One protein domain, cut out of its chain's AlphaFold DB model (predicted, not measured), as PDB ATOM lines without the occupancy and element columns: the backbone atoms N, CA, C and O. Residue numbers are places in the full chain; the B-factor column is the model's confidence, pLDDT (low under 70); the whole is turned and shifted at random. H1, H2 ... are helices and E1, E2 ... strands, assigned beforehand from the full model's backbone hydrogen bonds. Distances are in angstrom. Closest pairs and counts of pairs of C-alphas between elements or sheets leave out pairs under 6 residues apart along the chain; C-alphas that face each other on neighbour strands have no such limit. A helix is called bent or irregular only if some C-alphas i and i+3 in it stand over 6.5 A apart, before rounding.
ATOM      1  N   THR A  20     107.118 117.859 127.174       52.66
ATOM      2  CA  THR A  20     107.025 116.496 126.649       52.66
ATOM      3  C   THR A  20     105.705 115.910 127.114       52.66
ATOM      4  O   THR A  20     105.468 115.784 128.316       52.66
ATOM      5  N   VAL A  21     104.845 115.554 126.168       58.72
ATOM      6  CA  VAL A  21     103.613 114.813 126.428       58.72
ATOM      7  C   VAL A  21     103.742 113.478 125.710       58.72
ATOM      8  O   VAL A  21     103.786 113.410 124.486       58.72
ATOM      9  N   VAL A  22     103.821 112.395 126.475       54.59
ATOM     10  CA  VAL A  22     103.659 111.052 125.914       54.59
ATOM     11  C   VAL A  22     102.160 110.823 125.792       54.59
ATOM     12  O   VAL A  22     101.465 110.918 126.804       54.59
ATOM     13  N   ASN A  23     101.652 110.567 124.583       56.12
ATOM     14  CA  ASN A  23     100.279 110.105 124.427       56.12
ATOM     15  C   ASN A  23     100.279 108.585 124.672       56.12
ATOM     16  O   ASN A  23     100.757 107.842 123.815       56.12
ATOM     17  N   PRO A  24      99.793 108.103 125.833       52.59
ATOM     18  CA  PRO A  24      99.881 106.688 126.175       52.59
ATOM     19  C   PRO A  24      98.934 105.811 125.345       52.59
ATOM     20  O   PRO A  24      99.083 104.596 125.380       52.59
ATOM     21  N   GLU A  25      97.962 106.396 124.636       58.75
ATOM     22  CA  GLU A  25      96.953 105.650 123.874       58.75
ATOM     23  C   GLU A  25      97.437 105.274 122.467       58.75
ATOM     24  O   GLU A  25      97.032 104.240 121.948       58.75
ATOM     25  N   ASN A  26      98.353 106.059 121.883       63.22
ATOM     26  CA  ASN A  26      98.743 105.927 120.471       63.22
ATOM     27  C   ASN A  26     100.225 105.561 120.254       63.22
ATOM     28  O   ASN A  26     100.693 105.604 119.122       63.22
ATOM     29  N   ASP A  27     100.968 105.237 121.322       78.81
ATOM     30  CA  ASP A  27     102.426 104.983 121.309       78.81
ATOM     31  C   ASP A  27     103.209 105.976 120.426       78.81
ATOM     32  O   ASP A  27     104.104 105.631 119.652       78.81
ATOM     33  N   ILE A  28     102.817 107.245 120.542       81.69
ATOM     34  CA  ILE A  28     103.517 108.395 119.982       81.69
ATOM     35  C   ILE A  28     103.991 109.269 121.138       81.69
ATOM     36  O   ILE A  28     103.299 109.466 122.146       81.69
ATOM     37  N   MET A  29     105.180 109.833 120.986       82.88
ATOM     38  CA  MET A  29     105.687 110.841 121.907       82.88
ATOM     39  C   MET A  29     105.669 112.198 121.225       82.88
ATOM     40  O   MET A  29     106.183 112.356 120.121       82.88
ATOM     41  N   ILE A  30     105.120 113.187 121.922       80.88
ATOM     42  CA  ILE A  30     105.047 114.559 121.446       80.88
ATOM     43  C   ILE A  30     106.004 115.405 122.282       80.88
ATOM     44  O   ILE A  30     105.857 115.525 123.502       80.88
ATOM     45  N   GLY A  31     107.006 115.975 121.625       78.00
ATOM     46  CA  GLY A  31     107.892 116.984 122.191       78.00
ATOM     47  C   GLY A  31     107.537 118.354 121.635       78.00
ATOM     48  O   GLY A  31     107.257 118.490 120.451       78.00
ATOM     49  N   MET A  32     107.555 119.385 122.465       77.44
ATOM     50  CA  MET A  32     107.274 120.754 122.051       77.44
ATOM     51  C   MET A  32     108.329 121.692 122.605       77.44
ATOM     52  O   MET A  32     108.697 121.579 123.775       77.44
ATOM     53  N   TYR A  33     108.765 122.657 121.804       72.31
ATOM     54  CA  TYR A  33     109.562 123.777 122.288       72.31
ATOM     55  C   TYR A  33     109.279 125.042 121.486       72.31
ATOM     56  O   TYR A  33     108.876 124.993 120.326       72.31
ATOM     57  N   SER A  34     109.530 126.182 122.114       68.50
ATOM     58  CA  SER A  34     109.333 127.494 121.515       68.50
ATOM     59  C   SER A  34     110.517 128.380 121.838       68.50
ATOM     60  O   SER A  34     111.061 128.338 122.942       68.50
ATOM     61  N   LEU A  35     110.913 129.177 120.859       65.88
ATOM     62  CA  LEU A  35     112.029 130.097 120.939       65.88
ATOM     63  C   LEU A  35     111.551 131.481 120.554       65.88
ATOM     64  O   LEU A  35     110.921 131.665 119.513       65.88
ATOM     65  N   ARG A  36     111.842 132.454 121.414       64.12
ATOM     66  CA  ARG A  36     111.469 133.843 121.172       64.12
ATOM     67  C   ARG A  36     112.598 134.574 120.477       64.12
ATOM     68  O   ARG A  36     113.742 134.513 120.917       64.12
ATOM     69  N   ILE A  37     112.242 135.367 119.478       59.91
ATOM     70  CA  ILE A  37     113.136 136.396 118.957       59.91
ATOM     71  C   ILE A  37     112.975 137.603 119.887       59.91
ATOM     72  O   ILE A  37     112.130 138.469 119.680       59.91
ATOM     73  N   LYS A  38     113.735 137.638 120.988       51.00
ATOM     74  CA  LYS A  38     114.012 138.911 121.669       51.00
ATOM     75  C   LYS A  38     115.133 139.597 120.900       51.00
ATOM     76  O   LYS A  38     116.024 138.910 120.416       51.00
ATOM     77  N   GLY A  39     115.060 140.923 120.775       46.00
ATOM     78  CA  GLY A  39     116.036 141.742 120.052       46.00
ATOM     79  C   GLY A  39     117.470 141.198 120.122       46.00
ATOM     80  O   GLY A  39     117.979 140.922 121.205       46.00
ATOM     81  N   SER A  40     118.040 141.004 118.932       41.25
ATOM     82  CA  SER A  40     119.418 140.626 118.577       41.25
ATOM     83  C   SER A  40     120.093 139.410 119.225       41.25
ATOM     84  O   SER A  40     121.098 138.980 118.670       41.25
ATOM     85  N   GLU A  41     119.614 138.795 120.310       52.16
ATOM     86  CA  GLU A  41     120.357 137.681 120.921       52.16
ATOM     87  C   GLU A  41     119.478 136.571 121.507       52.16
ATOM     88  O   GLU A  41     118.742 136.753 122.477       52.16
ATOM     89  N   TYR A  42     119.651 135.361 120.967       53.53
ATOM     90  CA  TYR A  42     119.306 134.126 121.667       53.53
ATOM     91  C   TYR A  42     120.071 134.030 122.981       53.53
ATOM     92  O   TYR A  42     121.298 134.200 123.000       53.53
ATOM     93  N   SER A  43     119.387 133.650 124.059       55.41
ATOM     94  CA  SER A  43     120.090 133.305 125.290       55.41
ATOM     95  C   SER A  43     120.985 132.084 125.054       55.41
ATOM     96  O   SER A  43     120.684 131.195 124.256       55.41
ATOM     97  N   LYS A  44     122.104 132.006 125.776       54.84
ATOM     98  CA  LYS A  44     123.051 130.884 125.679       54.84
ATOM     99  C   LYS A  44     122.367 129.512 125.816       54.84
ATOM    100  O   LYS A  44     122.657 128.611 125.043       54.84
ATOM    101  N   LYS A  45     121.396 129.384 126.730       51.56
ATOM    102  CA  LYS A  45     120.630 128.142 126.944       51.56
ATOM    103  C   LYS A  45     119.820 127.714 125.717       51.56
ATOM    104  O   LYS A  45     119.700 126.524 125.451       51.56
ATOM    105  N   GLU A  46     119.262 128.674 124.987       52.97
ATOM    106  CA  GLU A  46     118.479 128.419 123.775       52.97
ATOM    107  C   GLU A  46     119.381 127.959 122.624       52.97
ATOM    108  O   GLU A  46     119.058 126.987 121.942       52.97
ATOM    109  N   LYS A  47     120.560 128.584 122.477       55.22
ATOM    110  CA  LYS A  47     121.596 128.139 121.528       55.22
ATOM    111  C   LYS A  47     122.092 126.726 121.857       55.22
ATOM    112  O   LYS A  47     122.194 125.890 120.963       55.22
ATOM    113  N   ASP A  48     122.352 126.444 123.134       53.19
ATOM    114  CA  ASP A  48     122.857 125.145 123.597       53.19
ATOM    115  C   ASP A  48     121.839 124.012 123.359       53.19
ATOM    116  O   ASP A  48     122.220 122.923 122.933       53.19
ATOM    117  N   PHE A  49     120.542 124.265 123.576       53.53
ATOM    118  CA  PHE A  49     119.485 123.288 123.292       53.53
ATOM    119  C   PHE A  49     119.334 123.014 121.792       53.53
ATOM    120  O   PHE A  49     119.288 121.853 121.392       53.53
ATOM    121  N   LEU A  50     119.304 124.061 120.958       53.41
ATOM    122  CA  LEU A  50     119.255 123.907 119.499       53.41
ATOM    123  C   LEU A  50     120.438 123.096 118.981       53.41
ATOM    124  O   LEU A  50     120.261 122.217 118.144       53.41
ATOM    125  N   LEU A  51     121.632 123.360 119.510       54.12
ATOM    126  CA  LEU A  51     122.828 122.611 119.160       54.12
ATOM    127  C   LEU A  51     122.739 121.154 119.625       54.12
ATOM    128  O   LEU A  51     123.119 120.261 118.876       54.12
ATOM    129  N   ALA A  52     122.235 120.895 120.834       49.03
ATOM    130  CA  ALA A  52     122.050 119.536 121.342       49.03
ATOM    131  C   ALA A  52     121.026 118.745 120.514       49.03
ATOM    132  O   ALA A  52     121.271 117.587 120.188       49.03
ATOM    133  N   PHE A  53     119.914 119.376 120.131       49.75
ATOM    134  CA  PHE A  53     118.891 118.771 119.281       49.75
ATOM    135  C   PHE A  53     119.406 118.516 117.863       49.75
ATOM    136  O   PHE A  53     119.299 117.401 117.361       49.75
ATOM    137  N   ALA A  54     120.033 119.520 117.243       51.84
ATOM    138  CA  ALA A  54     120.633 119.379 115.924       51.84
ATOM    139  C   ALA A  54     121.690 118.271 115.902       51.84
ATOM    140  O   ALA A  54     121.673 117.454 114.994       51.84
ATOM    141  N   LYS A  55     122.534 118.175 116.939       52.06
ATOM    142  CA  LYS A  55     123.517 117.090 117.096       52.06
ATOM    143  C   LYS A  55     122.902 115.715 117.349       52.06
ATOM    144  O   LYS A  55     123.543 114.716 117.041       52.06
ATOM    145  N   ALA A  56     121.719 115.643 117.957       46.09
ATOM    146  CA  ALA A  56     121.009 114.383 118.160       46.09
ATOM    147  C   ALA A  56     120.373 113.866 116.858       46.09
ATOM    148  O   ALA A  56     120.283 112.658 116.670       46.09
ATOM    149  N   ALA A  57     119.955 114.773 115.972       45.97
ATOM    150  CA  ALA A  57     119.422 114.452 114.650       45.97
ATOM    151  C   ALA A  57     120.529 114.214 113.602       45.97
ATOM    152  O   ALA A  57     120.416 113.314 112.775       45.97
ATOM    153  N   ASP A  58     121.610 114.996 113.647       48.53
ATOM    154  CA  ASP A  58     122.819 114.818 112.840       48.53
ATOM    155  C   ASP A  58     124.047 115.377 113.596       48.53
ATOM    156  O   ASP A  58     124.174 116.598 113.772       48.53
ATOM    157  N   PRO A  59     124.993 114.518 114.020       51.62
ATOM    158  CA  PRO A  59     126.129 114.911 114.854       51.62
ATOM    159  C   PRO A  59     127.103 115.888 114.179       51.62
ATOM    160  O   PRO A  59     127.892 116.526 114.881       51.62
ATOM    161  N   ASN A  60     127.037 116.047 112.853       52.12
ATOM    162  CA  ASN A  60     127.864 116.986 112.093       52.12
ATOM    163  C   ASN A  60     127.190 118.354 111.889       52.12
ATOM    164  O   ASN A  60     127.798 119.265 111.321       52.12
ATOM    165  N   THR A  61     125.949 118.534 112.354       49.44
ATOM    166  CA  THR A  61     125.229 119.796 112.174       49.44
ATOM    167  C   THR A  61     125.806 120.895 113.060       49.44
ATOM    168  O   THR A  61     125.848 120.795 114.289       49.44
ATOM    169  N   THR A  62     126.194 122.002 112.425       49.75
ATOM    170  CA  THR A  62     126.529 123.255 113.106       49.75
ATOM    171  C   THR A  62     125.358 124.218 112.937       49.75
ATOM    172  O   THR A  62     125.052 124.627 111.821       49.75
ATOM    173  N   VAL A  63     124.681 124.581 114.030       49.94
ATOM    174  CA  VAL A  63     123.611 125.593 113.999       49.94
ATOM    175  C   VAL A  63     124.252 126.972 114.151       49.94
ATOM    176  O   VAL A  63     124.626 127.357 115.257       49.94
ATOM    177  N   THR A  64     124.421 127.703 113.049       43.25
ATOM    178  CA  THR A  64     125.034 129.051 113.030       43.25
ATOM    179  C   THR A  64     124.071 130.172 112.627       43.25
ATOM    180  O   THR A  64     124.497 131.309 112.459       43.25
ATOM    181  N   GLY A  65     122.776 129.884 112.476       44.31
ATOM    182  CA  GLY A  65     121.812 130.840 111.933       44.31
ATOM    183  C   GLY A  65     121.392 131.943 112.908       44.31
ATOM    184  O   GLY A  65     120.909 131.669 114.008       44.31
ATOM    185  N   GLU A  66     121.483 133.197 112.460       45.78
ATOM    186  CA  GLU A  66     120.596 134.258 112.934       45.78
ATOM    187  C   GLU A  66     119.196 134.001 112.361       45.78
ATOM    188  O   GLU A  66     118.998 133.890 111.145       45.78
ATOM    189  N   PHE A  67     118.204 133.867 113.238       50.31
ATOM    190  CA  PHE A  67     116.823 133.720 112.801       50.31
ATOM    191  C   PHE A  67     116.284 135.113 112.502       50.31
ATOM    192  O   PHE A  67     116.062 135.923 113.401       50.31
ATOM    193  N   SER A  68     116.130 135.377 111.214       50.69
ATOM    194  CA  SER A  68     115.583 136.607 110.672       50.69
ATOM    195  C   SER A  68     114.107 136.383 110.323       50.69
ATOM    196  O   SER A  68     113.744 135.253 109.975       50.69
ATOM    197  N   PRO A  69     113.258 137.430 110.353       54.81
ATOM    198  CA  PRO A  69     111.854 137.366 109.918       54.81
ATOM    199  C   PRO A  69     111.645 136.837 108.482       54.81
ATOM    200  O   PRO A  69     110.534 136.531 108.079       54.81
ATOM    201  N   ASN A  70     112.703 136.641 107.694       60.75
ATOM    202  CA  ASN A  70     112.607 136.385 106.257       60.75
ATOM    203  C   ASN A  70     112.707 134.892 105.886       60.75
ATOM    204  O   ASN A  70     113.333 134.550 104.884       60.75
ATOM    205  N   ASN A  71     112.148 133.980 106.691       65.81
ATOM    206  CA  ASN A  71     112.247 132.523 106.480       65.81
ATOM    207  C   ASN A  71     113.676 131.927 106.489       65.81
ATOM    208  O   ASN A  71     113.838 130.755 106.145       65.81
ATOM    209  N   SER A  72     114.702 132.661 106.948       66.50
ATOM    210  CA  SER A  72     116.093 132.157 107.028       66.50
ATOM    211  C   SER A  72     116.237 130.918 107.925       66.50
ATOM    212  O   SER A  72     117.169 130.123 107.790       66.50
ATOM    213  N   TRP A  73     115.272 130.710 108.820       70.06
ATOM    214  CA  TRP A  73     115.169 129.524 109.660       70.06
ATOM    215  C   TRP A  73     114.999 128.230 108.852       70.06
ATOM    216  O   TRP A  73     115.483 127.189 109.292       70.06
ATOM    217  N   LYS A  74     114.388 128.280 107.657       74.00
ATOM    218  CA  LYS A  74     114.237 127.105 106.783       74.00
ATOM    219  C   LYS A  74     115.595 126.581 106.322       74.00
ATOM    220  O   LYS A  74     115.828 125.376 106.311       74.00
ATOM    221  N   ASP A  75     116.526 127.465 105.984       73.31
ATOM    222  CA  ASP A  75     117.873 127.035 105.597       73.31
ATOM    223  C   ASP A  75     118.607 126.381 106.772       73.31
ATOM    224  O   ASP A  75     119.310 125.389 106.591       73.31
ATOM    225  N   SER A  76     118.354 126.867 107.991       68.19
ATOM    226  CA  SER A  76     118.921 126.302 109.223       68.19
ATOM    227  C   SER A  76     118.337 124.928 109.577       68.19
ATOM    228  O   SER A  76     119.032 124.113 110.181       68.19
ATOM    229  N   THR A  77     117.085 124.639 109.202       74.69
ATOM    230  CA  THR A  77     116.456 123.326 109.436       74.69
ATOM    231  C   THR A  77     116.732 122.314 108.333       74.69
ATOM    232  O   THR A  77     116.581 121.120 108.569       74.69
ATOM    233  N   LYS A  78     117.163 122.754 107.145       79.69
ATOM    234  CA  LYS A  78     117.387 121.898 105.970       79.69
ATOM    235  C   LYS A  78     118.287 120.672 106.226       79.69
ATOM    236  O   LYS A  78     117.935 119.609 105.722       79.69
ATOM    237  N   PRO A  79     119.387 120.749 107.006       78.94
ATOM    238  CA  PRO A  79     120.208 119.571 107.318       78.94
ATOM    239  C   PRO A  79     119.472 118.496 108.132       78.94
ATOM    240  O   PRO A  79     119.802 117.316 108.037       78.94
ATOM    241  N   LEU A  80     118.458 118.905 108.902       79.19
ATOM    242  CA  LEU A  80     117.649 118.030 109.754       79.19
ATOM    243  C   LEU A  80     116.542 117.316 108.975       79.19
ATOM    244  O   LEU A  80     115.863 116.464 109.536       79.19
ATOM    245  N   VAL A  81     116.308 117.688 107.716       84.50
ATOM    246  CA  VAL A  81     115.223 117.132 106.913       84.50
ATOM    247  C   VAL A  81     115.639 115.782 106.336       84.50
ATOM    248  O   VAL A  81     116.686 115.652 105.697       84.50
ATOM    249  N   ASP A  82     114.785 114.780 106.510       87.38
ATOM    250  CA  ASP A  82     114.889 113.510 105.811       87.38
ATOM    251  C   ASP A  82     114.241 113.615 104.426       87.38
ATOM    252  O   ASP A  82     113.033 113.440 104.246       87.38
ATOM    253  N   THR A  83     115.072 113.898 103.425       85.25
ATOM    254  CA  THR A  83     114.644 113.996 102.025       85.25
ATOM    255  C   THR A  83     114.339 112.643 101.382       85.25
ATOM    256  O   THR A  83     113.865 112.613 100.249       85.25
ATOM    257  N   THR A  84     114.640 111.527 102.054       86.44
ATOM    258  CA  THR A  84     114.325 110.180 101.555       86.44
ATOM    259  C   THR A  84     112.897 109.777 101.911       86.44
ATOM    260  O   THR A  84     112.238 109.092 101.132       86.44
ATOM    261  N   ALA A  85     112.380 110.276 103.037       81.19
ATOM    262  CA  ALA A  85     111.024 109.999 103.493       81.19
ATOM    263  C   ALA A  85     109.951 110.887 102.833       81.19
ATOM    264  O   ALA A  85     108.775 110.512 102.820       81.19
ATOM    265  N   SER A  86     110.303 112.085 102.340       76.31
ATOM    266  CA  SER A  86     109.367 113.074 101.767       76.31
ATOM    267  C   SER A  86     110.083 114.262 101.101       76.31
ATOM    268  O   SER A  86     111.286 114.438 101.307       76.31
ATOM    269  N   PRO A  87     109.372 115.121 100.330       83.56
ATOM    270  CA  PRO A  87     109.922 116.414  99.920       83.56
ATOM    271  C   PRO A  87     110.349 117.241 101.141       83.56
ATOM    272  O   PRO A  87     109.830 117.057 102.241       83.56
ATOM    273  N   VAL A  88     111.275 118.183 100.923       84.44
ATOM    274  CA  VAL A  88     111.944 118.934 102.001       84.44
ATOM    275  C   VAL A  88     110.948 119.612 102.955       84.44
ATOM    276  O   VAL A  88     111.149 119.623 104.163       84.44
ATOM    277  N   TYR A  89     109.862 120.161 102.412       88.12
ATOM    278  CA  TYR A  89     108.766 120.736 103.182       88.12
ATOM    279  C   TYR A  89     107.444 120.268 102.590       88.12
ATOM    280  O   TYR A  89     107.227 120.359 101.380       88.12
ATOM    281  N   LEU A  90     106.565 119.770 103.449       89.38
ATOM    282  CA  LEU A  90     105.208 119.388 103.096       89.38
ATOM    283  C   LEU A  90     104.320 120.643 103.033       89.38
ATOM    284  O   LEU A  90     104.498 121.560 103.843       89.38
ATOM    285  N   PRO A  91     103.376 120.695 102.077       85.12
ATOM    286  CA  PRO A  91     102.502 121.845 101.891       85.12
ATOM    287  C   PRO A  91     101.525 122.013 103.061       85.12
ATOM    288  O   PRO A  91     101.013 121.039 103.610       85.12
ATOM    289  N   VAL A  92     101.237 123.271 103.394       89.44
ATOM    290  CA  VAL A  92     100.225 123.706 104.366       89.44
ATOM    291  C   VAL A  92      99.428 124.824 103.696       89.44
ATOM    292  O   VAL A  92     100.009 125.649 102.994       89.44
ATOM    293  N   THR A  93      98.105 124.827 103.850       90.94
ATOM    294  CA  THR A  93      97.237 125.846 103.231       90.94
ATOM    295  C   THR A  93      97.240 127.158 104.020       90.94
ATOM    296  O   THR A  93      97.486 127.153 105.226       90.94
ATOM    297  N   ASP A  94      96.890 128.272 103.376       88.31
ATOM    298  CA  ASP A  94      96.805 129.581 104.044       88.31
ATOM    299  C   ASP A  94      95.838 129.553 105.239       88.31
ATOM    300  O   ASP A  94      96.196 129.978 106.334       88.31
ATOM    301  N   GLY A  95      94.666 128.923 105.093       91.38
ATOM    302  CA  GLY A  95      93.711 128.773 106.200       91.38
ATOM    303  C   GLY A  95      94.255 127.943 107.372       91.38
ATOM    304  O   GLY A  95      93.938 128.203 108.534       91.38
ATOM    305  N   GLN A  96      95.122 126.963 107.101       91.31
ATOM    306  CA  GLN A  96      95.816 126.220 108.153       91.31
ATOM    307  C   GLN A  96      96.877 127.075 108.862       91.31
ATOM    308  O   GLN A  96      97.046 126.928 110.073       91.31
ATOM    309  N   ILE A  97      97.570 127.963 108.144       89.94
ATOM    310  CA  ILE A  97      98.540 128.909 108.719       89.94
ATOM    311  C   ILE A  97      97.820 129.939 109.604       89.94
ATOM    312  O   ILE A  97      98.220 130.160 110.751       89.94
ATOM    313  N   GLU A  98      96.713 130.505 109.116       89.19
ATOM    314  CA  GLU A  98      95.884 131.475 109.842       89.19
ATOM    315  C   GLU A  98      95.352 130.914 111.168       89.19
ATOM    316  O   GLU A  98      95.410 131.591 112.196       89.19
ATOM    317  N   ALA A  99      94.905 129.652 111.183       87.62
ATOM    318  CA  ALA A  99      94.398 128.990 112.389       87.62
ATOM    319  C   ALA A  99      95.421 128.943 113.543       87.62
ATOM    320  O   ALA A  99      95.042 128.898 114.715       87.62
ATOM    321  N   LEU A 100      96.716 128.972 113.220       85.94
ATOM    322  CA  LEU A 100      97.821 128.952 114.182       85.94
ATOM    323  C   LEU A 100      98.296 130.363 114.570       85.94
ATOM    324  O   LEU A 100      99.181 130.501 115.421       85.94
ATOM    325  N   ASN A 101      97.719 131.411 113.968       86.62
ATOM    326  CA  ASN A 101      98.226 132.783 114.019       86.62
ATOM    327  C   ASN A 101      99.740 132.819 113.745       86.62
ATOM    328  O   ASN A 101     100.502 133.396 114.514       86.62
ATOM    329  N   ALA A 102     100.191 132.134 112.698       85.81
ATOM    330  CA  ALA A 102     101.589 132.106 112.275       85.81
ATOM    331  C   ALA A 102     101.748 132.867 110.953       85.81
ATOM    332  O   ALA A 102     100.773 133.067 110.236       85.81
ATOM    333  N   ASP A 103     102.970 133.279 110.627       84.12
ATOM    334  CA  ASP A 103     103.289 133.863 109.316       84.12
ATOM    335  C   ASP A 103     103.815 132.794 108.353       84.12
ATOM    336  O   ASP A 103     103.703 132.904 107.136       84.12
ATOM    337  N   THR A 104     104.391 131.712 108.880       86.56
ATOM    338  CA  THR A 104     104.773 130.546 108.083       86.56
ATOM    339  C   THR A 104     104.690 129.281 108.920       86.56
ATOM    340  O   THR A 104     105.072 129.267 110.089       86.56
ATOM    341  N   VAL A 105     104.242 128.192 108.301       89.19
ATOM    342  CA  VAL A 105     104.255 126.855 108.896       89.19
ATOM    343  C   VAL A 105     104.830 125.882 107.881       89.19
ATOM    344  O   VAL A 105     104.502 125.952 106.698       89.19
ATOM    345  N   VAL A 106     105.700 124.985 108.330       90.25
ATOM    346  CA  VAL A 106     106.172 123.865 107.513       90.25
ATOM    347  C   VAL A 106     106.092 122.578 108.312       90.25
ATOM    348  O   VAL A 106     106.250 122.571 109.535       90.25
ATOM    349  N   ILE A 107     105.885 121.483 107.594       92.50
ATOM    350  CA  ILE A 107     105.906 120.139 108.156       92.50
ATOM    351  C   ILE A 107     106.957 119.344 107.392       92.50
ATOM    352  O   ILE A 107     107.027 119.443 106.169       92.50
ATOM    353  N   PHE A 108     107.789 118.572 108.078       91.50
ATOM    354  CA  PHE A 108     108.759 117.701 107.414       91.50
ATOM    355  C   PHE A 108     109.129 116.497 108.271       91.50
ATOM    356  O   PHE A 108     108.982 116.504 109.495       91.50
ATOM    357  N   HIS A 109     109.613 115.454 107.605       90.75
ATOM    358  CA  HIS A 109     110.212 114.303 108.263       90.75
ATOM    359  C   HIS A 109     111.625 114.663 108.712       90.75
ATOM    360  O   HIS A 109     112.398 115.229 107.940       90.75
ATOM    361  N   VAL A 110     111.940 114.385 109.972       87.38
ATOM    362  CA  VAL A 110     113.245 114.686 110.563       87.38
ATOM    363  C   VAL A 110     114.157 113.487 110.348       87.38
ATOM    364  O   VAL A 110     113.744 112.356 110.593       87.38
ATOM    365  N   LYS A 111     115.397 113.735 109.923       83.81
ATOM    366  CA  LYS A 111     116.449 112.721 109.908       83.81
ATOM    367  C   LYS A 111     116.807 112.375 111.346       83.81
ATOM    368  O   LYS A 111     117.094 113.264 112.147       83.81
ATOM    369  N   ILE A 112     116.781 111.092 111.662       76.38
ATOM    370  CA  ILE A 112     117.107 110.591 112.989       76.38
ATOM    371  C   ILE A 112     118.226 109.571 112.865       76.38
ATOM    372  O   ILE A 112     118.171 108.688 112.015       76.38
ATOM    373  N   ASP A 113     119.210 109.686 113.748       68.50
ATOM    374  CA  ASP A 113     120.150 108.610 114.023       68.50
ATOM    375  C   ASP A 113     119.449 107.541 114.883       68.50
ATOM    376  O   ASP A 113     119.100 107.797 116.043       68.50
ATOM    377  N   GLU A 114     119.191 106.369 114.294       63.44
ATOM    378  CA  GLU A 114     118.468 105.248 114.916       63.44
ATOM    379  C   GLU A 114     119.062 104.858 116.281       63.44
ATOM    380  O   GLU A 114     118.316 104.550 117.213       63.44
ATOM    381  N   ASP A 115     120.381 104.997 116.451       57.09
ATOM    382  CA  ASP A 115     121.094 104.660 117.688       57.09
ATOM    383  C   ASP A 115     120.888 105.693 118.816       57.09
ATOM    384  O   ASP A 115     121.259 105.464 119.973       57.09
ATOM    385  N   ARG A 116     120.309 106.864 118.513       53.03
ATOM    386  CA  ARG A 116     120.167 107.998 119.453       53.03
ATOM    387  C   ARG A 116     118.740 108.505 119.611       53.03
ATOM    388  O   ARG A 116     118.469 109.335 120.486       53.03
ATOM    389  N   ALA A 117     117.819 107.994 118.811       54.12
ATOM    390  CA  ALA A 117     116.433 108.411 118.762       54.12
ATOM    391  C   ALA A 117     115.676 108.127 120.068       54.12
ATOM    392  O   ALA A 117     115.225 107.010 120.304       54.12
ATOM    393  N   PHE A 118     115.556 109.119 120.956       59.84
ATOM    394  CA  PHE A 118     114.845 108.996 122.240       59.84
ATOM    395  C   PHE A 118     115.112 107.650 122.957       59.84
ATOM    396  O   PHE A 118     114.191 106.907 123.293       59.84
ATOM    397  N   GLN A 119     116.401 107.339 123.158       58.34
ATOM    398  CA  GLN A 119     116.900 106.086 123.761       58.34
ATOM    399  C   GLN A 119     116.652 104.812 122.927       58.34
ATOM    400  O   GLN A 119     116.524 103.727 123.488       58.34
ATOM    401  N   GLY A 120     116.570 104.932 121.600       63.44
ATOM    402  CA  GLY A 120     116.318 103.814 120.687       63.44
ATOM    403  C   GLY A 120     114.857 103.359 120.661       63.44
ATOM    404  O   GLY A 120     114.560 102.291 120.131       63.44
ATOM    405  N   LYS A 121     113.929 104.131 121.251       74.31
ATOM    406  CA  LYS A 121     112.512 103.754 121.277       74.31
ATOM    407  C   LYS A 121     111.828 104.032 119.939       74.31
ATOM    408  O   LYS A 121     111.159 103.153 119.423       74.31
ATOM    409  N   TYR A 122     111.965 105.231 119.383       80.62
ATOM    410  CA  TYR A 122     111.231 105.634 118.178       80.62
ATOM    411  C   TYR A 122     112.186 105.819 117.010       80.62
ATOM    412  O   TYR A 122     113.140 106.568 117.142       80.62
ATOM    413  N   THR A 123     111.914 105.207 115.863       81.88
ATOM    414  CA  THR A 123     112.796 105.274 114.685       81.88
ATOM    415  C   THR A 123     112.472 106.439 113.748       81.88
ATOM    416  O   THR A 123     113.261 106.757 112.864       81.88
ATOM    417  N   HIS A 124     111.333 107.115 113.941       87.00
ATOM    418  CA  HIS A 124     110.886 108.203 113.072       87.00
ATOM    419  C   HIS A 124     110.367 109.411 113.852       87.00
ATOM    420  O   HIS A 124     109.892 109.304 114.986       87.00
ATOM    421  N   CYS A 125     110.433 110.582 113.212       88.50
ATOM    422  CA  CYS A 125     109.919 111.832 113.751       88.50
ATOM    423  C   CYS A 125     109.415 112.718 112.623       88.50
ATOM    424  O   CYS A 125     110.066 112.890 111.589       88.50
ATOM    425  N   LYS A 126     108.250 113.312 112.854       91.62
ATOM    426  CA  LYS A 126     107.702 114.384 112.033       91.62
ATOM    427  C   LYS A 126     107.743 115.677 112.832       91.62
ATOM    428  O   LYS A 126     107.350 115.698 113.995       91.62
ATOM    429  N   SER A 127     108.214 116.745 112.209       90.25
ATOM    430  CA  SER A 127     108.284 118.073 112.805       90.25
ATOM    431  C   SER A 127     107.237 118.984 112.183       90.25
ATOM    432  O   SER A 127     107.108 119.026 110.961       90.25
ATOM    433  N   VAL A 128     106.525 119.727 113.024       91.38
ATOM    434  CA  VAL A 128     105.714 120.885 112.646       91.38
ATOM    435  C   VAL A 128     106.418 122.116 113.200       91.38
ATOM    436  O   VAL A 128     106.505 122.285 114.417       91.38
ATOM    437  N   VAL A 129     106.923 122.974 112.316       87.88
ATOM    438  CA  VAL A 129     107.573 124.232 112.694       87.88
ATOM    439  C   VAL A 129     106.666 125.387 112.308       87.88
ATOM    440  O   VAL A 129     106.309 125.543 111.142       87.88
ATOM    441  N   MET A 130     106.316 126.203 113.295       87.62
ATOM    442  CA  MET A 130     105.511 127.411 113.155       87.62
ATOM    443  C   MET A 130     106.397 128.624 113.423       87.62
ATOM    444  O   MET A 130     107.075 128.670 114.448       87.62
ATOM    445  N   HIS A 131     106.366 129.617 112.546       84.62
ATOM    446  CA  HIS A 131     107.115 130.862 112.666       84.62
ATOM    447  C   HIS A 131     106.160 132.055 112.671       84.62
ATOM    448  O   HIS A 131     105.227 132.108 111.867       84.62
ATOM    449  N   LYS A 132     106.418 133.012 113.562       82.88
ATOM    450  CA  LYS A 132     105.771 134.321 113.602       82.88
ATOM    451  C   LYS A 132     106.852 135.395 113.618       82.88
ATOM    452  O   LYS A 132     107.688 135.435 114.530       82.88
ATOM    453  N   ASP A 133     106.811 136.271 112.631       74.38
ATOM    454  CA  ASP A 133     107.749 137.361 112.434       74.38
ATOM    455  C   ASP A 133     107.828 138.219 113.695       74.38
ATOM    456  O   ASP A 133     106.831 138.495 114.371       74.38
ATOM    457  N   TYR A 134     109.058 138.592 114.052       68.69
ATOM    458  CA  TYR A 134     109.380 139.402 115.234       68.69
ATOM    459  C   TYR A 134     108.886 138.834 116.580       68.69
ATOM    460  O   TYR A 134     109.006 139.497 117.609       68.69
ATOM    461  N   THR A 135     108.368 137.604 116.594       73.12
ATOM    462  CA  THR A 135     107.873 136.914 117.790       73.12
ATOM    463  C   THR A 135     108.747 135.705 118.095       73.12
ATOM    464  O   THR A 135     109.258 135.571 119.211       73.12
ATOM    465  N   GLY A 136     108.962 134.834 117.108       74.44
ATOM    466  CA  GLY A 136     109.757 133.625 117.269       74.44
ATOM    467  C   GLY A 136     109.246 132.437 116.470       74.44
ATOM    468  O   GLY A 136     108.428 132.571 115.563       74.44
ATOM    469  N   PHE A 137     109.718 131.252 116.843       78.75
ATOM    470  CA  PHE A 137     109.250 130.001 116.267       78.75
ATOM    471  C   PHE A 137     108.912 128.977 117.344       78.75
ATOM    472  O   PHE A 137     109.410 129.024 118.467       78.75
ATOM    473  N   SER A 138     108.039 128.049 116.990       80.31
ATOM    474  CA  SER A 138     107.642 126.921 117.818       80.31
ATOM    475  C   SER A 138     107.750 125.653 117.002       80.31
ATOM    476  O   SER A 138     107.400 125.632 115.825       80.31
ATOM    477  N   VAL A 139     108.241 124.598 117.630       83.38
ATOM    478  CA  VAL A 139     108.447 123.299 117.008       83.38
ATOM    479  C   VAL A 139     107.707 122.259 117.818       83.38
ATOM    480  O   VAL A 139     107.836 122.194 119.043       83.38
ATOM    481  N   ILE A 140     106.950 121.432 117.112       85.94
ATOM    482  CA  ILE A 140     106.304 120.248 117.656       85.94
ATOM    483  C   ILE A 140     106.903 119.043 116.946       85.94
ATOM    484  O   ILE A 140     106.906 118.971 115.721       85.94
ATOM    485  N   LEU A 141     107.419 118.111 117.728       86.44
ATOM    486  CA  LEU A 141     108.053 116.882 117.289       86.44
ATOM    487  C   LEU A 141     107.144 115.717 117.648       86.44
ATOM    488  O   LEU A 141     106.777 115.558 118.811       86.44
ATOM    489  N   TYR A 142     106.822 114.897 116.662       88.62
ATOM    490  CA  TYR A 142     105.999 113.707 116.812       88.62
ATOM    491  C   TYR A 142     106.865 112.486 116.537       88.62
ATOM    492  O   TYR A 142     107.104 112.146 115.378       88.62
ATOM    493  N   PHE A 143     107.350 111.852 117.599       87.38
ATOM    494  CA  PHE A 143     108.137 110.627 117.523       87.38
ATOM    495  C   PHE A 143     107.215 109.413 117.458       87.38
ATOM    496  O   PHE A 143     106.252 109.323 118.226       87.38
ATOM    497  N   HIS A 144     107.515 108.489 116.551       87.81
ATOM    498  CA  HIS A 144     106.695 107.308 116.308       87.81
ATOM    499  C   HIS A 144     107.520 106.124 115.786       87.81
ATOM    500  O   HIS A 144     108.634 106.282 115.285       87.81
ATOM    501  N   HIS A 145     106.944 104.927 115.893       87.00
ATOM    502  CA  HIS A 145     107.466 103.709 115.276       87.00
ATOM    503  C   HIS A 145     107.131 103.635 113.782       87.00
ATOM    504  O   HIS A 145     106.235 104.332 113.285       87.00
ATOM    505  N   GLU A 146     107.830 102.758 113.067       83.38
ATOM    506  CA  GLU A 146     107.454 102.369 111.711       83.38
ATOM    507  C   GLU A 146     106.009 101.823 111.699       83.38
ATOM    508  O   GLU A 146     105.583 101.136 112.624       83.38
ATOM    509  N   GLY A 147     105.206 102.202 110.699       85.75
ATOM    510  CA  GLY A 147     103.775 101.855 110.613       85.75
ATOM    511  C   GLY A 147     102.811 102.828 111.316       85.75
ATOM    512  O   GLY A 147     101.684 103.013 110.851       85.75
ATOM    513  N   ASN A 148     103.260 103.569 112.335       88.94
ATOM    514  CA  ASN A 148     102.411 104.497 113.109       88.94
ATOM    515  C   ASN A 148     102.317 105.914 112.514       88.94
ATOM    516  O   ASN A 148     101.830 106.839 113.163       88.94
ATOM    517  N   LYS A 149     102.757 106.106 111.263       88.81
ATOM    518  CA  LYS A 149     102.719 107.412 110.582       88.81
ATOM    519  C   LYS A 149     101.309 108.021 110.565       88.81
ATOM    520  O   LYS A 149     101.168 109.217 110.793       88.81
ATOM    521  N   HIS A 150     100.294 107.193 110.325       90.88
ATOM    522  CA  HIS A 150      98.896 107.617 110.271       90.88
ATOM    523  C   HIS A 150      98.408 108.187 111.613       90.88
ATOM    524  O   HIS A 150      97.766 109.226 111.618       90.88
ATOM    525  N   LEU A 151      98.816 107.604 112.748       90.19
ATOM    526  CA  LEU A 151      98.477 108.116 114.084       90.19
ATOM    527  C   LEU A 151      99.041 109.519 114.324       90.19
ATOM    528  O   LEU A 151      98.417 110.342 114.989       90.19
ATOM    529  N   VAL A 152     100.227 109.800 113.778       90.69
ATOM    530  CA  VAL A 152     100.818 111.141 113.826       90.69
ATOM    531  C   VAL A 152     100.044 112.116 112.945       90.69
ATOM    532  O   VAL A 152      99.798 113.240 113.370       90.69
ATOM    533  N   ASP A 153      99.659 111.707 111.735       91.44
ATOM    534  CA  ASP A 153      98.852 112.545 110.842       91.44
ATOM    535  C   ASP A 153      97.483 112.874 111.462       91.44
ATOM    536  O   ASP A 153      97.076 114.038 111.470       91.44
ATOM    537  N   ASP A 154      96.832 111.885 112.077       90.94
ATOM    538  CA  ASP A 154      95.564 112.050 112.789       90.94
ATOM    539  C   ASP A 154      95.709 112.981 113.999       90.94
ATOM    540  O   ASP A 154      94.878 113.864 114.213       90.94
ATOM    541  N   GLU A 155      96.783 112.836 114.781       88.94
ATOM    542  CA  GLU A 155      97.038 113.693 115.940       88.94
ATOM    543  C   GLU A 155      97.324 115.145 115.529       88.94
ATOM    544  O   GLU A 155      96.802 116.073 116.154       88.94
ATOM    545  N   ILE A 156      98.096 115.360 114.457       90.19
ATOM    546  CA  ILE A 156      98.331 116.694 113.885       90.19
ATOM    547  C   ILE A 156      97.005 117.306 113.433       90.19
ATOM    548  O   ILE A 156      96.718 118.450 113.781       90.19
ATOM    549  N   ALA A 157      96.179 116.556 112.700       89.62
ATOM    550  CA  ALA A 157      94.883 117.037 112.230       89.62
ATOM    551  C   ALA A 157      93.942 117.378 113.397       89.62
ATOM    552  O   ALA A 157      93.319 118.439 113.407       89.62
ATOM    553  N   ARG A 158      93.884 116.514 114.417       86.88
ATOM    554  CA  ARG A 158      93.046 116.678 115.614       86.88
ATOM    555  C   ARG A 158      93.450 117.881 116.464       86.88
ATOM    556  O   ARG A 158      92.594 118.501 117.091       86.88
ATOM    557  N   THR A 159      94.747 118.175 116.536       83.88
ATOM    558  CA  THR A 159      95.296 119.235 117.397       83.88
ATOM    559  C   THR A 159      95.622 120.526 116.646       83.88
ATOM    560  O   THR A 159      96.078 121.497 117.259       83.88
ATOM    561  N   TRP A 160      95.344 120.585 115.341       86.31
ATOM    562  CA  TRP A 160      95.580 121.775 114.532       86.31
ATOM    563  C   TRP A 160      94.807 122.984 115.071       86.31
ATOM    564  O   TRP A 160      93.630 122.889 115.412       86.31
TER     565      TRP A 160
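Overview. This is residues 20 to 160 of the 174 residues of an uncharacterized protein of Parapedobacter composti (UniProt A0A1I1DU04). What does the model look like at first sight? One twisted sheet of five strands makes the core of three layers, with H1 and H2 over one face and H5 and the short H3 on the other. The small H4 lies by the end of H1. What are its parts and size? The printed part has 141 residues with five named helices and five named strands, in the order E1 E2 H1 H2 H3 E3 H4 E4 E5 H5, a mixed class. The antiparallel sheet runs E1, E2, E5, E4, E3, and the whole is compact and rounded, with a radius of gyration of the C-alphas of 14.8 A and spans of 41 by 36 by 27 A.

Along the chain. Where are the strands? E2, residues 28 to 36, E5, residues 136 to 144, and E4, residues 124 to 132, measure 26.7, 26.5 and 26.6 A from first to last C-alpha. E3 is residues 104 to 110, 18.2 A, and E1 is residues 20 to 23, 9.6 A, beginning with C-alpha 20 at (107.025, 116.496, 126.649). Where are the helices? H1 is residues 44 to 57, 20.1 A; H2 is residues 72 to 80, 14.5 A; H3 is residues 94 to 99, 8.7 A; H4 is residues 117 to 120, 5.0 A. H5, residues 149 to 159, 15.5 A, ends with C-alpha 159 at (95.296, 119.235, 117.397).

Arrangement. How are the strands joined? N 31 and O 141 of E2 and E5 are 2.9 A apart, N 128 and O 140 of E4 and E5 2.8 A, N 106 and O 129 of E3 and E4 2.9 A, and N 21 and O 30 of E1 and E2 2.9 A, each within hydrogen-bond range. E1 and E2 form a hairpin, as do E4 and E5. How do H1 and H2 stand? H2 is on the sheet at a height of 9.4 A, over E4 and along the strands at 5 degrees on the local plane. H1, on the same face at 9.9 A, is close to H2 but not clearly touching, with C-alphas 57 and 80 the closest at 6.3 A. Where are the others? H5 is on the opposite face at 9.4 A, slantwise to E5 at 37 degrees on the local plane, the closest C-alphas being those of Tyr 142 and Val 152, 6.5 A apart. H3 is on the sheet, its Ile 97 C-alpha 6.1 A from that of Val 105 in E3, and H4 only grazes the sheet with residues 117 to 118. Are the helix backbones well formed? Every O i to N i+4 pair is within hydrogen-bond range in H1, H3 and H5, and 3 of 5 in H2, which is irregular, C-alphas 76 and 79 being 7.1 A apart; H4 is too short for such a pair.

Size, cuts and confidence. How far does it reach? The two C-alphas farthest apart, those of Gly 39 and Gly 147, are 42.8 A apart, and the printed part has no cut. Which links are long? Those from H1 to H2, 14 residues, and from H2 to H3, 13 residues. Where is confidence low? The mean pLDDT of the printed part is 72.9, and 56 residues are under 70, among them residues 34 to 72.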